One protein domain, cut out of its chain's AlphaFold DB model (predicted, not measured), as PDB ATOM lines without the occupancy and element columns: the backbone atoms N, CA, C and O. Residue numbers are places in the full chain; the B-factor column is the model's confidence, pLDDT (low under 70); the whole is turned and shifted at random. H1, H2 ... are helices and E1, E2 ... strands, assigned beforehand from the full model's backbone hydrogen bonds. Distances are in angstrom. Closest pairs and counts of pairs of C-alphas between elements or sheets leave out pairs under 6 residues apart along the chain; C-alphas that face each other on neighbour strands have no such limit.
ATOM      1  N   SER A 232       2.369 -49.424 -30.113       87.75
ATOM      2  CA  SER A 232       2.973 -49.475 -31.446       87.75
ATOM      3  C   SER A 232       4.478 -49.234 -31.379       87.75
ATOM      4  O   SER A 232       4.951 -48.482 -30.530       87.75
ATOM      5  N   SER A 233       5.229 -49.877 -32.274       85.94
ATOM      6  CA  SER A 233       6.664 -49.626 -32.433       85.94
ATOM      7  C   SER A 233       6.893 -48.377 -33.286       85.94
ATOM      8  O   SER A 233       6.258 -48.228 -34.336       85.94
ATOM      9  N   LEU A 234       7.836 -47.523 -32.869       75.31
ATOM     10  CA  LEU A 234       8.201 -46.275 -33.558       75.31
ATOM     11  C   LEU A 234       8.639 -46.518 -35.015       75.31
ATOM     12  O   LEU A 234       8.351 -45.705 -35.889       75.31
ATOM     13  N   LEU A 235       9.274 -47.665 -35.288       77.88
ATOM     14  CA  LEU A 235       9.835 -48.009 -36.601       77.88
ATOM     15  C   LEU A 235       8.833 -48.645 -37.573       77.88
ATOM     16  O   LEU A 235       9.154 -48.864 -38.739       77.88
ATOM     17  N   ARG A 236       7.618 -48.983 -37.123       81.31
ATOM     18  CA  ARG A 236       6.623 -49.612 -38.005       81.31
ATOM     19  C   ARG A 236       5.968 -48.581 -38.918       81.31
ATOM     20  O   ARG A 236       5.856 -47.418 -38.544       81.31
ATOM     21  N   GLN A 237       5.482 -49.017 -40.082       64.38
ATOM     22  CA  GLN A 237       4.752 -48.181 -41.046       64.38
ATOM     23  C   GLN A 237       3.559 -47.421 -40.421       64.38
ATOM     24  O   GLN A 237       3.008 -47.860 -39.406       64.38
ATOM     25  N   PRO A 238       3.163 -46.270 -41.002       58.19
ATOM     26  CA  PRO A 238       2.165 -45.381 -40.418       58.19
ATOM     27  C   PRO A 238       0.779 -46.025 -40.315       58.19
ATOM     28  O   PRO A 238       0.154 -46.359 -41.315       58.19
ATOM     29  N   LEU A 239       0.268 -46.123 -39.086       67.62
ATOM     30  CA  LEU A 239      -1.151 -46.340 -38.807       67.62
ATOM     31  C   LEU A 239      -1.878 -44.992 -38.727       67.62
ATOM     32  O   LEU A 239      -1.343 -44.014 -38.195       67.62
ATOM     33  N   SER A 240      -3.102 -44.940 -39.253       66.31
ATOM     34  CA  SER A 240      -3.998 -43.794 -39.114       66.31
ATOM     35  C   SER A 240      -4.911 -43.953 -37.908       66.31
ATOM     36  O   SER A 240      -5.913 -44.657 -37.990       66.31
ATOM     37  N   SER A 241      -4.574 -43.289 -36.801       70.50
ATOM     38  CA  SER A 241      -5.444 -43.179 -35.627       70.50
ATOM     39  C   SER A 241      -5.758 -41.711 -35.375       70.50
ATOM     40  O   SER A 241      -4.868 -40.940 -35.052       70.50
ATOM     41  N   THR A 242      -7.021 -41.319 -35.519       75.62
ATOM     42  CA  THR A 242      -7.510 -39.965 -35.195       75.62
ATOM     43  C   THR A 242      -8.172 -39.894 -33.815       75.62
ATOM     44  O   THR A 242      -8.638 -38.836 -33.405       75.62
ATOM     45  N   ARG A 243      -8.254 -41.024 -33.095       77.31
ATOM     46  CA  ARG A 243      -9.113 -41.183 -31.907       77.31
ATOM     47  C   ARG A 243      -8.355 -41.240 -30.579       77.31
ATOM     48  O   ARG A 243      -8.974 -41.373 -29.531       77.31
ATOM     49  N   THR A 244      -7.029 -41.163 -30.609       78.88
ATOM     50  CA  THR A 244      -6.160 -41.298 -29.433       78.88
ATOM     51  C   THR A 244      -5.729 -39.915 -28.927       78.88
ATOM     52  O   THR A 244      -4.905 -39.287 -29.584       78.88
ATOM     53  N   PRO A 245      -6.253 -39.413 -27.791       83.12
ATOM     54  CA  PRO A 245      -5.941 -38.071 -27.275       83.12
ATOM     55  C   PRO A 245      -4.605 -37.986 -26.521       83.12
ATOM     56  O   PRO A 245      -4.200 -36.910 -26.098       83.12
ATOM     57  N   ALA A 246      -3.909 -39.098 -26.302       85.38
ATOM     58  CA  ALA A 246      -2.645 -39.098 -25.578       85.38
ATOM     59  C   ALA A 246      -1.644 -40.055 -26.224       85.38
ATOM     60  O   ALA A 246      -2.014 -41.139 -26.683       85.38
ATOM     61  N   ALA A 247      -0.378 -39.647 -26.236       86.94
ATOM     62  CA  ALA A 247       0.756 -40.434 -26.686       86.94
ATOM     63  C   ALA A 247       1.803 -40.492 -25.571       86.94
ATOM     64  O   ALA A 247       2.353 -39.470 -25.164       86.94
ATOM     65  N   ASN A 248       2.098 -41.698 -25.094       87.19
ATOM     66  CA  ASN A 248       3.150 -41.933 -24.113       87.19
ATOM     67  C   ASN A 248       4.350 -42.555 -24.826       87.19
ATOM     68  O   ASN A 248       4.220 -43.617 -25.437       87.19
ATOM     69  N   VAL A 249       5.505 -41.896 -24.760       87.50
ATOM     70  CA  VAL A 249       6.754 -42.389 -25.349       87.50
ATOM     71  C   VAL A 249       7.689 -42.809 -24.225       87.50
ATOM     72  O   VAL A 249       8.067 -41.996 -23.380       87.50
ATOM     73  N   VAL A 250       8.021 -44.098 -24.210       86.94
ATOM     74  CA  VAL A 250       8.865 -44.713 -23.175       86.94
ATOM     75  C   VAL A 250      10.348 -44.582 -23.512       86.94
ATOM     76  O   VAL A 250      11.151 -44.347 -22.616       86.94
ATOM     77  N   ASP A 251      10.707 -44.676 -24.793       89.25
ATOM     78  CA  ASP A 251      12.098 -44.598 -25.231       89.25
ATOM     79  C   ASP A 251      12.360 -43.320 -26.022       89.25
ATOM     80  O   ASP A 251      11.715 -43.042 -27.036       89.25
ATOM     81  N   LEU A 252      13.335 -42.546 -25.540       90.06
ATOM     82  CA  LEU A 252      13.867 -41.398 -26.258       90.06
ATOM     83  C   LEU A 252      14.717 -41.880 -27.427       90.06
ATOM     84  O   LEU A 252      15.456 -42.863 -27.331       90.06
ATOM     85  N   TRP A 253      14.631 -41.157 -28.536       92.25
ATOM     86  CA  TRP A 253      15.414 -41.458 -29.718       92.25
ATOM     87  C   TRP A 253      16.239 -40.249 -30.121       92.25
ATOM     88  O   TRP A 253      15.788 -39.113 -30.050       92.25
ATOM     89  N   TRP A 254      17.473 -40.498 -30.555       91.31
ATOM     90  CA  TRP A 254      18.456 -39.450 -30.840       91.31
ATOM     91  C   TRP A 254      18.062 -38.524 -32.000       91.31
ATOM     92  O   TRP A 254      18.694 -37.478 -32.189       91.31
ATOM     93  N   ASN A 255      17.091 -38.950 -32.815       92.06
ATOM     94  CA  ASN A 255      16.592 -38.241 -33.980       92.06
ATOM     95  C   ASN A 255      15.178 -37.713 -33.708       92.06
ATOM     96  O   ASN A 255      14.206 -38.476 -33.729       92.06
ATOM     97  N   HIS A 256      15.080 -36.394 -33.537       91.50
ATOM     98  CA  HIS A 256      13.820 -35.691 -33.324       91.50
ATOM     99  C   HIS A 256      12.786 -35.997 -34.420       91.50
ATOM    100  O   HIS A 256      11.617 -36.230 -34.121       91.50
ATOM    101  N   ALA A 257      13.203 -36.086 -35.689       91.00
ATOM    102  CA  ALA A 257      12.288 -36.331 -36.802       91.00
ATOM    103  C   ALA A 257      11.584 -37.686 -36.678       91.00
ATOM    104  O   ALA A 257      10.402 -37.817 -36.999       91.00
ATOM    105  N   ILE A 258      12.283 -38.703 -36.173       91.50
ATOM    106  CA  ILE A 258      11.690 -40.031 -36.052       91.50
ATOM    107  C   ILE A 258      10.903 -40.173 -34.742       91.50
ATOM    108  O   ILE A 258       9.905 -40.886 -34.723       91.50
ATOM    109  N   ALA A 259      11.250 -39.430 -33.688       89.12
ATOM    110  CA  ALA A 259      10.371 -39.271 -32.526       89.12
ATOM    111  C   ALA A 259       9.058 -38.543 -32.892       89.12
ATOM    112  O   ALA A 259       7.989 -38.862 -32.368       89.12
ATOM    113  N   GLN A 260       9.119 -37.608 -33.843       90.75
ATOM    114  CA  GLN A 260       7.974 -36.839 -34.321       90.75
ATOM    115  C   GLN A 260       7.059 -37.637 -35.262       90.75
ATOM    116  O   GLN A 260       5.851 -37.431 -35.252       90.75
ATOM    117  N   GLN A 261       7.569 -38.599 -36.037       90.38
ATOM    118  CA  GLN A 261       6.735 -39.429 -36.921       90.38
ATOM    119  C   GLN A 261       5.539 -40.115 -36.224       90.38
ATOM    120  O   GLN A 261       4.419 -39.996 -36.725       90.38
ATOM    121  N   PRO A 262       5.710 -40.846 -35.108       88.38
ATOM    122  CA  PRO A 262       4.598 -41.436 -34.374       88.38
ATOM    123  C   PRO A 262       3.737 -40.377 -33.691       88.38
ATOM    124  O   PRO A 262       2.527 -40.564 -33.608       88.38
ATOM    125  N   LEU A 263       4.315 -39.240 -33.295       89.88
ATOM    126  CA  LEU A 263       3.544 -38.107 -32.792       89.88
ATOM    127  C   LEU A 263       2.577 -37.579 -33.857       89.88
ATOM    128  O   LEU A 263       1.391 -37.466 -33.584       89.88
ATOM    129  N   CYS A 264       3.043 -37.375 -35.089       91.19
ATOM    130  CA  CYS A 264       2.218 -36.982 -36.235       91.19
ATOM    131  C   CYS A 264       1.178 -38.044 -36.627       91.19
ATOM    132  O   CYS A 264       0.240 -37.759 -37.369       91.19
ATOM    133  N   ARG A 265       1.312 -39.297 -36.163       87.62
ATOM    134  CA  ARG A 265       0.254 -40.303 -36.359       87.62
ATOM    135  C   ARG A 265      -0.916 -40.073 -35.425       87.62
ATOM    136  O   ARG A 265      -2.026 -40.392 -35.838       87.62
ATOM    137  N   VAL A 266      -0.640 -39.567 -34.224       90.56
ATOM    138  CA  VAL A 266      -1.633 -39.217 -33.210       90.56
ATOM    139  C   VAL A 266      -2.182 -37.826 -33.513       90.56
ATOM    140  O   VAL A 266      -3.372 -37.699 -33.754       90.56
ATOM    141  N   PHE A 267      -1.314 -36.819 -33.624       92.31
ATOM    142  CA  PHE A 267      -1.655 -35.460 -34.036       92.31
ATOM    143  C   PHE A 267      -1.973 -35.408 -35.528       92.31
ATOM    144  O   PHE A 267      -1.094 -35.212 -36.367       92.31
ATOM    145  N   ARG A 268      -3.251 -35.578 -35.859       88.81
ATOM    146  CA  ARG A 268      -3.760 -35.438 -37.226       88.81
ATOM    147  C   ARG A 268      -4.795 -34.329 -37.316       88.81
ATOM    148  O   ARG A 268      -5.542 -34.072 -36.374       88.81
ATOM    149  N   TYR A 269      -4.874 -33.724 -38.498       89.75
ATOM    150  CA  TYR A 269      -5.946 -32.796 -38.834       89.75
ATOM    151  C   TYR A 269      -7.309 -33.492 -38.669       89.75
ATOM    152  O   TYR A 269      -7.493 -34.615 -39.143       89.75
ATOM    153  N   GLY A 270      -8.243 -32.847 -37.967       89.69
ATOM    154  CA  GLY A 270      -9.558 -33.411 -37.635       89.69
ATOM    155  C   GLY A 270      -9.668 -34.045 -36.242       89.69
ATOM    156  O   GLY A 270     -10.756 -34.473 -35.859       89.69
ATOM    157  N   GLN A 271      -8.588 -34.083 -35.453       91.12
ATOM    158  CA  GLN A 271      -8.690 -34.431 -34.039       91.12
ATOM    159  C   GLN A 271      -9.223 -33.229 -33.242       91.12
ATOM    160  O   GLN A 271      -8.531 -32.233 -33.069       91.12
ATOM    161  N   GLY A 272     -10.474 -33.315 -32.778       91.94
ATOM    162  CA  GLY A 272     -11.128 -32.228 -32.032       91.94
ATOM    163  C   GLY A 272     -10.666 -32.087 -30.577       91.94
ATOM    164  O   GLY A 272     -10.922 -31.068 -29.943       91.94
ATOM    165  N   SER A 273      -9.991 -33.100 -30.029       93.31
ATOM    166  CA  SER A 273      -9.448 -33.073 -28.672       93.31
ATOM    167  C   SER A 273      -7.995 -32.603 -28.653       93.31
ATOM    168  O   SER A 273      -7.222 -32.882 -29.569       93.31
ATOM    169  N   ARG A 274      -7.604 -31.909 -27.575       92.38
ATOM    170  CA  ARG A 274      -6.192 -31.608 -27.311       92.38
ATOM    171  C   ARG A 274      -5.437 -32.917 -27.106       92.38
ATOM    172  O   ARG A 274      -5.868 -33.753 -26.311       92.38
ATOM    173  N   THR A 275      -4.315 -33.054 -27.801       92.81
ATOM    174  CA  THR A 275      -3.455 -34.228 -27.680       92.81
ATOM    175  C   THR A 275      -2.280 -33.924 -26.760       92.81
ATOM    176  O   THR A 275      -1.654 -32.872 -26.870       92.81
ATOM    177  N   TYR A 276      -1.978 -34.845 -25.847       92.81
ATOM    178  CA  TYR A 276      -0.859 -34.727 -24.911       92.81
ATOM    179  C   TYR A 276       0.231 -35.737 -25.259       92.81
ATOM    180  O   TYR A 276      -0.061 -36.903 -25.530       92.81
ATOM    181  N   MET A 277       1.489 -35.296 -25.240       92.19
ATOM    182  CA  MET A 277       2.650 -36.173 -25.367       92.19
ATOM    183  C   MET A 277       3.409 -36.193 -24.046       92.19
ATOM    184  O   MET A 277       3.933 -35.166 -23.624       92.19
ATOM    185  N   THR A 278       3.508 -37.366 -23.432       93.88
ATOM    186  CA  THR A 278       4.303 -37.561 -22.217       93.88
ATOM    187  C   THR A 278       5.535 -38.379 -22.565       93.88
ATOM    188  O   THR A 278       5.428 -39.463 -23.145       93.88
ATOM    189  N   ARG A 279       6.714 -37.859 -22.220       93.38
ATOM    190  CA  ARG A 279       7.996 -38.552 -22.373       93.38
ATOM    191  C   ARG A 279       8.518 -38.921 -20.995       93.38
ATOM    192  O   ARG A 279       8.595 -38.062 -20.119       93.38
ATOM    193  N   PHE A 280       8.891 -40.180 -20.816       94.69
ATOM    194  CA  PHE A 280       9.518 -40.627 -19.579       94.69
ATOM    195  C   PHE A 280      11.033 -40.479 -19.694       94.69
ATOM    196  O   PHE A 280      11.647 -40.999 -20.621       94.69
ATOM    197  N   CYS A 281      11.634 -39.753 -18.755       95.44
ATOM    198  CA  CYS A 281      13.076 -39.577 -18.680       95.44
ATOM    199  C   CYS A 281      13.543 -39.881 -17.261       95.44
ATOM    200  O   CYS A 281      13.066 -39.276 -16.299       95.44
ATOM    201  N   VAL A 282      14.498 -40.799 -17.128       95.81
ATOM    202  CA  VAL A 282      15.131 -41.069 -15.837       95.81
ATOM    203  C   VAL A 282      16.227 -40.026 -15.607       95.81
ATOM    204  O   VAL A 282      17.018 -39.720 -16.500       95.81
ATOM    205  N   ARG A 283      16.257 -39.421 -14.416       95.12
ATOM    206  CA  ARG A 283      17.272 -38.415 -14.067       95.12
ATOM    207  C   ARG A 283      18.651 -39.066 -13.982       95.12
ATOM    208  O   ARG A 283      18.770 -40.190 -13.513       95.12
ATOM    209  N   LEU A 284      19.685 -38.322 -14.383       96.38
ATOM    210  CA  LEU A 284      21.094 -38.743 -14.323       96.38
ATOM    211  C   LEU A 284      21.430 -40.008 -15.139       96.38
ATOM    212  O   LEU A 284      22.491 -40.593 -14.939       96.38
ATOM    213  N   THR A 285      20.579 -40.416 -16.082       97.12
ATOM    214  CA  THR A 285      20.867 -41.530 -16.996       97.12
ATOM    215  C   THR A 285      21.213 -41.033 -18.398       97.12
ATOM    216  O   THR A 285      21.170 -39.836 -18.704       97.12
ATOM    217  N   VAL A 286      21.553 -41.977 -19.277       96.12
ATOM    218  CA  VAL A 286      21.736 -41.725 -20.711       96.12
ATOM    219  C   VAL A 286      20.476 -41.114 -21.337       96.12
ATOM    220  O   VAL A 286      20.612 -40.264 -22.211       96.12
ATOM    221  N   ASP A 287      19.277 -41.442 -20.842       95.88
ATOM    222  CA  ASP A 287      18.018 -40.862 -21.329       95.88
ATOM    223  C   ASP A 287      17.988 -39.334 -21.122       95.88
ATOM    224  O   ASP A 287      17.626 -38.596 -22.034       95.88
ATOM    225  N   ALA A 288      18.466 -38.825 -19.977       95.69
ATOM    226  CA  ALA A 288      18.545 -37.379 -19.733       95.69
ATOM    227  C   ALA A 288      19.514 -36.678 -20.697       95.69
ATOM    228  O   ALA A 288      19.217 -35.597 -21.206       95.69
ATOM    229  N   ARG A 289      20.652 -37.313 -21.000       96.25
ATOM    230  CA  ARG A 289      21.621 -36.792 -21.980       96.25
ATOM    231  C   ARG A 289      21.058 -36.829 -23.401       96.25
ATOM    232  O   ARG A 289      21.248 -35.876 -24.151       96.25
ATOM    233  N   LEU A 290      20.338 -37.896 -23.754       96.31
ATOM    234  CA  LEU A 290      19.626 -38.009 -25.027       96.31
ATOM    235  C   LEU A 290      18.557 -36.923 -25.160       96.31
ATOM    236  O   LEU A 290      18.475 -36.316 -26.220       96.31
ATOM    237  N   GLY A 291      17.809 -36.629 -24.093       95.12
ATOM    238  CA  GLY A 291      16.824 -35.547 -24.077       95.12
ATOM    239  C   GLY A 291      17.446 -34.175 -24.344       95.12
ATOM    240  O   GLY A 291      16.944 -33.431 -25.181       95.12
ATOM    241  N   ILE A 292      18.582 -33.864 -23.707       95.75
ATOM    242  CA  ILE A 292      19.321 -32.610 -23.946       95.75
ATOM    243  C   ILE A 292      19.821 -32.540 -25.396       95.75
ATOM    244  O   ILE A 292      19.675 -31.521 -26.068       95.75
ATOM    245  N   MET A 293      20.385 -33.634 -25.909       95.62
ATOM    246  CA  MET A 293      20.859 -33.694 -27.293       95.62
ATOM    247  C   MET A 293      19.708 -33.548 -28.301       95.62
ATOM    248  O   MET A 293      19.868 -32.879 -29.322       95.62
ATOM    249  N   GLU A 294      18.554 -34.160 -28.032       94.88
ATOM    250  CA  GLU A 294      17.365 -34.057 -28.882       94.88
ATOM    251  C   GLU A 294      16.816 -32.625 -28.920       94.88
ATOM    252  O   GLU A 294      16.331 -32.209 -29.964       94.88
ATOM    253  N   GLN A 295      16.939 -31.861 -27.829       94.31
ATOM    254  CA  GLN A 295      16.566 -30.440 -27.784       94.31
ATOM    255  C   GLN A 295      17.555 -29.539 -28.533       94.31
ATOM    256  O   GLN A 295      17.140 -28.577 -29.170       94.31
ATOM    257  N   ARG A 296      18.853 -29.859 -28.496       96.38
ATOM    258  CA  ARG A 296      19.905 -29.061 -29.144       96.38
ATOM    259  C   ARG A 296      19.883 -29.162 -30.675       96.38
ATOM    260  O   ARG A 296      19.984 -28.149 -31.356       96.38
ATOM    261  N   LYS A 297      19.709 -30.367 -31.226       95.00
ATOM    262  CA  LYS A 297      19.731 -30.611 -32.684       95.00
ATOM    263  C   LYS A 297      18.770 -29.754 -33.520       95.00
ATOM    264  O   LYS A 297      19.212 -29.250 -34.543       95.00
ATOM    265  N   PRO A 298      17.476 -29.607 -33.176       94.69
ATOM    266  CA  PRO A 298      16.572 -28.782 -33.971       94.69
ATOM    267  C   PRO A 298      16.968 -27.306 -33.932       94.69
ATOM    268  O   PRO A 298      16.839 -26.646 -34.950       94.69
ATOM    269  N   VAL A 299      17.515 -26.810 -32.814       95.75
ATOM    270  CA  VAL A 299      18.024 -25.432 -32.723       95.75
ATOM    271  C   VAL A 299      19.179 -25.229 -33.702       95.75
ATOM    272  O   VAL A 299      19.137 -24.295 -34.495       95.75
ATOM    273  N   GLU A 300      20.143 -26.151 -33.728       95.31
ATOM    274  CA  GLU A 300      21.270 -26.101 -34.671       95.31
ATOM    275  C   GLU A 300      20.808 -26.222 -36.133       95.31
ATOM    276  O   GLU A 300      21.262 -25.478 -37.000       95.31
ATOM    277  N   ILE A 301      19.874 -27.135 -36.425       93.19
ATOM    278  CA  ILE A 301      19.306 -27.293 -37.774       93.19
ATOM    279  C   ILE A 301      18.564 -26.022 -38.198       93.19
ATOM    280  O   ILE A 301      18.686 -25.598 -39.344       93.19
ATOM    281  N   ASP A 302      17.808 -25.401 -37.294       94.00
ATOM    282  CA  ASP A 302      17.080 -24.165 -37.568       94.00
ATOM    283  C   ASP A 302      18.024 -22.977 -37.759       94.00
ATOM    284  O   ASP A 302      17.760 -22.123 -38.602       94.00
ATOM    285  N   GLU A 303      19.130 -22.910 -37.021       95.12
ATOM    286  CA  GLU A 303      20.178 -21.904 -37.218       95.12
ATOM    287  C   GLU A 303      20.810 -22.029 -38.604       95.12
ATOM    288  O   GLU A 303      20.794 -21.065 -39.375       95.12
ATOM    289  N   VAL A 304      21.245 -23.237 -38.973       94.38
ATOM    290  CA  VAL A 304      21.809 -23.522 -40.299       94.38
ATOM    291  C   VAL A 304      20.778 -23.256 -41.399       94.38
ATOM    292  O   VAL A 304      21.106 -22.676 -42.435       94.38
ATOM    293  N   ASN A 305      19.510 -23.622 -41.197       91.94
ATOM    294  CA  ASN A 305      18.452 -23.364 -42.172       91.94
ATOM    295  C   ASN A 305      18.148 -21.869 -42.316       91.94
ATOM    296  O   ASN A 305      17.917 -21.408 -43.430       91.94
ATOM    297  N   ARG A 306      18.161 -21.084 -41.233       90.44
ATOM    298  CA  ARG A 306      17.981 -19.624 -41.314       90.44
ATOM    299  C   ARG A 306      19.113 -18.965 -42.092       90.44
ATOM    300  O   ARG A 306      18.853 -18.029 -42.849       90.44
ATOM    301  N   GLU A 307      20.338 -19.454 -41.938       84.06
ATOM    302  CA  GLU A 307      21.486 -18.977 -42.704       84.06
ATOM    303  C   GLU A 307      21.359 -19.330 -44.193       84.06
ATOM    304  O   GLU A 307      21.494 -18.451 -45.040       84.06
ATOM    305  N   HIS A 308      20.961 -20.561 -44.528       74.12
ATOM    306  CA  HIS A 308      20.746 -20.982 -45.918       74.12
ATOM    307  C   HIS A 308      19.503 -20.370 -46.577       74.12
ATOM    308  O   HIS A 308      19.465 -20.219 -47.792       74.12
ATOM    309  N   VAL A 309      18.476 -19.986 -45.818       63.22
ATOM    310  CA  VAL A 309      17.326 -19.248 -46.371       63.22
ATOM    311  C   VAL A 309      17.698 -17.790 -46.655       63.22
ATOM    312  O   VAL A 309      17.183 -17.211 -47.611       63.22
ATOM    313  N   LYS A 310      18.629 -17.204 -45.888       56.75
ATOM    314  CA  LYS A 310      19.246 -15.913 -46.237       56.75
ATOM    315  C   LYS A 310      20.182 -16.055 -47.432       56.75
ATOM    316  O   LYS A 310      20.133 -15.242 -48.347       56.75
ATOM    317  N   ALA A 311      20.956 -17.131 -47.466       53.97
ATOM    318  CA  ALA A 311      21.734 -17.541 -48.616       53.97
ATOM    319  C   ALA A 311      20.891 -18.400 -49.560       53.97
ATOM    320  O   ALA A 311      21.331 -19.462 -49.948       53.97
ATOM    321  N   ARG A 312      19.681 -17.991 -49.950       52.28
ATOM    322  CA  ARG A 312      19.036 -18.523 -51.162       52.28
ATOM    323  C   ARG A 312      19.906 -17.981 -52.315       52.28
ATOM    324  O   ARG A 312      19.678 -16.859 -52.738       52.28
ATOM    325  N   VAL A 313      21.052 -18.557 -52.719       54.31
ATOM    326  CA  VAL A 313      21.383 -19.891 -53.312       54.31
ATOM    327  C   VAL A 313      20.638 -20.197 -54.613       54.31
ATOM    328  O   VAL A 313      20.839 -21.224 -55.244       54.31
ATOM    329  N   LEU A 314      19.913 -19.217 -55.140       52.03
ATOM    330  CA  LEU A 314      19.938 -18.987 -56.574       52.03
ATOM    331  C   LEU A 314      20.344 -17.526 -56.719       52.03
ATOM    332  O   LEU A 314      19.566 -16.635 -56.381       52.03
ATOM    333  N   GLY A 315      21.561 -17.268 -57.209       56.56
ATOM    334  CA  GLY A 315      21.796 -15.998 -57.898       56.56
ATOM    335  C   GLY A 315      20.727 -15.809 -58.989       56.56
ATOM    336  O   GLY A 315      19.994 -16.762 -59.278       56.56
ATOM    337  N   PRO A 316      20.591 -14.618 -59.599       55.22
ATOM    338  CA  PRO A 316      19.679 -14.465 -60.731       55.22
ATOM    339  C   PRO A 316      19.908 -15.635 -61.692       55.22
ATOM    340  O   PRO A 316      21.049 -15.867 -62.094       55.22
ATOM    341  N   VAL A 317      18.858 -16.423 -61.952       61.31
ATOM    342  CA  VAL A 317      18.922 -17.534 -62.905       61.31
ATOM    343  C   VAL A 317      19.306 -16.887 -64.223       61.31
ATOM    344  O   VAL A 317      18.518 -16.144 -64.801       61.31
ATOM    345  N   ARG A 318      20.563 -17.065 -64.626       62.72
ATOM    346  CA  ARG A 318      21.023 -16.607 -65.928       62.72
ATOM    347  C   ARG A 318      20.696 -17.720 -66.903       62.72
ATOM    348  O   ARG A 318      20.953 -18.893 -66.637       62.72
ATOM    349  N   GLU A 319      20.085 -17.344 -68.006       61.62
ATOM    350  CA  GLU A 319      19.970 -18.227 -69.152       61.62
ATOM    351  C   GLU A 319      21.343 -18.231 -69.839       61.62
ATOM    352  O   GLU A 319      21.932 -17.169 -70.054       61.62
ATOM    353  N   VAL A 320      21.895 -19.417 -70.121       76.00
ATOM    354  CA  VAL A 320      22.963 -19.533 -71.133       76.00
ATOM    355  C   VAL A 320      22.372 -19.060 -72.466       76.00
ATOM    356  O   VAL A 320      21.159 -19.152 -72.652       76.00
ATOM    357  N   GLU A 321      23.202 -18.620 -73.411       73.56
ATOM    358  CA  GLU A 321      22.784 -18.292 -74.788       73.56
ATOM    359  C   GLU A 321      21.914 -19.391 -75.447       73.56
ATOM    360  O   GLU A 321      21.075 -19.092 -76.292       73.56
ATOM    361  N   ASP A 322      22.012 -20.639 -74.975       77.75
ATOM    362  CA  ASP A 322      21.207 -21.788 -75.415       77.75
ATOM    363  C   ASP A 322      19.822 -21.921 -74.735       77.75
ATOM    364  O   ASP A 322      19.160 -22.956 -74.858       77.75
ATOM    365  N   GLY A 323      19.385 -20.936 -73.943       80.06
ATOM    366  CA  GLY A 323      18.086 -20.939 -73.252       80.06
ATOM    367  C   GLY A 323      17.946 -21.993 -72.142       80.06
ATOM    368  O   GLY A 323      16.840 -22.282 -71.687       80.06
ATOM    369  N   THR A 324      19.052 -22.602 -71.698       69.50
ATOM    370  CA  THR A 324      19.031 -23.582 -70.603       69.50
ATOM    371  C   THR A 324      19.262 -22.865 -69.269       69.50
ATOM    372  O   THR A 324      20.304 -22.223 -69.105       69.50
ATOM    373  N   PRO A 325      18.332 -22.956 -68.299       61.19
ATOM    374  CA  PRO A 325      18.534 -22.350 -66.992       61.19
ATOM    375  C   PRO A 325      19.597 -23.133 -66.214       61.19
ATOM    376  O   PRO A 325      19.518 -24.358 -66.097       61.19
ATOM    377  N   PHE A 326      20.569 -22.426 -65.638       69.00
ATOM    378  CA  PHE A 326      21.550 -23.011 -64.724       69.00
ATOM    379  C   PHE A 326      21.718 -22.145 -63.472       69.00
ATOM    380  O   PHE A 326      21.494 -20.933 -63.480       69.00
ATOM    381  N   ALA A 327      22.062 -22.793 -62.361       58.19
ATOM    382  CA  ALA A 327      22.246 -22.147 -61.071       58.19
ATOM    383  C   ALA A 327      23.739 -21.932 -60.812       58.19
ATOM    384  O   ALA A 327      24.491 -22.896 -60.696       58.19
ATOM    385  N   VAL A 328      24.168 -20.675 -60.681       56.09
ATOM    386  CA  VAL A 328      25.541 -20.355 -60.266       56.09
ATOM    387  C   VAL A 328      25.616 -20.429 -58.744       56.09
ATOM    388  O   VAL A 328      24.986 -19.631 -58.041       56.09
ATOM    389  N   ARG A 329      26.387 -21.386 -58.223       40.97
ATOM    390  CA  ARG A 329      26.701 -21.464 -56.795       40.97
ATOM    391  C   ARG A 329      27.885 -20.547 -56.510       40.97
ATOM    392  O   ARG A 329      29.017 -20.869 -56.843       40.97
ATOM    393  N   MET A 330      27.620 -19.403 -55.891       42.03
ATOM    394  CA  MET A 330      28.674 -18.503 -55.430       42.03
ATOM    395  C   MET A 330      29.201 -19.017 -54.086       42.03
ATOM    396  O   MET A 330      28.442 -19.079 -53.117       42.03
ATOM    397  N   ILE A 331      30.473 -19.411 -54.022       43.28
ATOM    398  CA  ILE A 331      31.153 -19.712 -52.759       43.28
ATOM    399  C   ILE A 331      32.015 -18.495 -52.425       43.28
ATOM    400  O   ILE A 331      32.986 -18.192 -53.113       43.28
ATOM    401  N   LEU A 332      31.631 -17.763 -51.381       40.66
ATOM    402  CA  LEU A 332      32.445 -16.679 -50.840       40.66
ATOM    403  C   LEU A 332      33.479 -17.296 -49.895       40.66
ATOM    404  O   LEU A 332      33.143 -17.697 -48.783       40.66
ATOM    405  N   GLY A 333      34.724 -17.406 -50.353       38.81
ATOM    406  CA  GLY A 333      35.857 -17.749 -49.500       38.81
ATOM    407  C   GLY A 333      36.453 -16.487 -48.880       38.81
ATOM    408  O   GLY A 333      36.728 -15.519 -49.587       38.81
ATOM    409  N   THR A 334      36.671 -16.480 -47.568       38.62
ATOM    410  CA  THR A 334      37.521 -15.477 -46.914       38.62
ATOM    411  C   THR A 334      38.962 -15.972 -46.950       38.62
ATOM    412  O   THR A 334      39.286 -16.951 -46.281       38.62
ATOM    413  N   THR A 335      39.820 -15.324 -47.734       41.81
ATOM    414  CA  THR A 335      41.274 -15.513 -47.645       41.81
ATOM    415  C   THR A 335      41.834 -14.755 -46.439       41.81
ATOM    416  O   THR A 335      41.279 -13.733 -46.036       41.81
TER     417      THR A 335
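This is residues 232 to 335 of the 525 residues of an uncharacterized protein of Lophium mytilinum (UniProt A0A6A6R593). The model is a small head with a long arm: two short parallel strands, E1 and E2, lie side by side with the helix H1 over one face of the pair, and the long helix H2 starts near this head and runs away from it. The far part of H2, residues 299 to 310, sticks out free, and beyond it a tail without named elements, residues 311 to 335, goes farther out and folds back on itself. The printed part has 104 residues, with two named helices and two named strands in the order E1, H1, E2, H2; the class is mostly helix, with 44 residues in named elements, under half of those printed. The whole is extended, with a radius of gyration of the C-alphas of 21.1 A and an elongated outline of 59 by 38 by 24 A.

Strand E1 is residues 246 to 249, with C-alpha 246 at (-2.645, -39.098, -25.578), and strand E2 is residues 276 to 279; each is 10.0 A from first to last C-alpha. Helix H1 is residues 256 to 266, 15.9 A long. Helix H2 is residues 286 to 310, 36.4 A long, from C-alpha 286 at (21.736, -41.725, -20.711) to C-alpha 310 at (19.246, -15.913, -46.237).

E1 and E2 are parallel neighbours, with 14 degrees between their directions. N 247 and O 276 are within hydrogen-bond range at 2.9 A, and so are N 278 and O 247 at 3.0 A. E1, H1 and E2 form a strand-helix-strand unit, two parallel neighbour strands with a helix between them in the chain, and its crossover is right-handed. The closest C-alphas of H1 and E1 are those of Val 266 and Ala 247, 7.1 A apart; those of H1 and E2 are of Leu 263 and Met 277, 7.7 A apart. H2 only just touches H1, with 3 pairs of C-alphas within 8 A, and does so with its residues 294 to 298 alone. Their closest C-alphas, of His 256 and Glu 294, are 5.9 A apart, and their lines are about perpendicular at 84 degrees. E1 and H2 are apart. Of the O i to N i+4 pairs, 5 of 7 in H1 and 19 of 21 in H2 are within hydrogen-bond range.

The two C-alphas farthest apart, of Arg 283 and Glu 321, are 64.2 A from each other. In the stretch 311 to 335, residues 318 to 319 pair antiparallel with residues 325 to 326. The printed part has no cut, and the links E1 to H1, H1 to E2 and E2 to H2 are short. The mean pLDDT of the printed part is 80.7; residues 237 to 240, 309 to 319 and 324 to 335 are under 70.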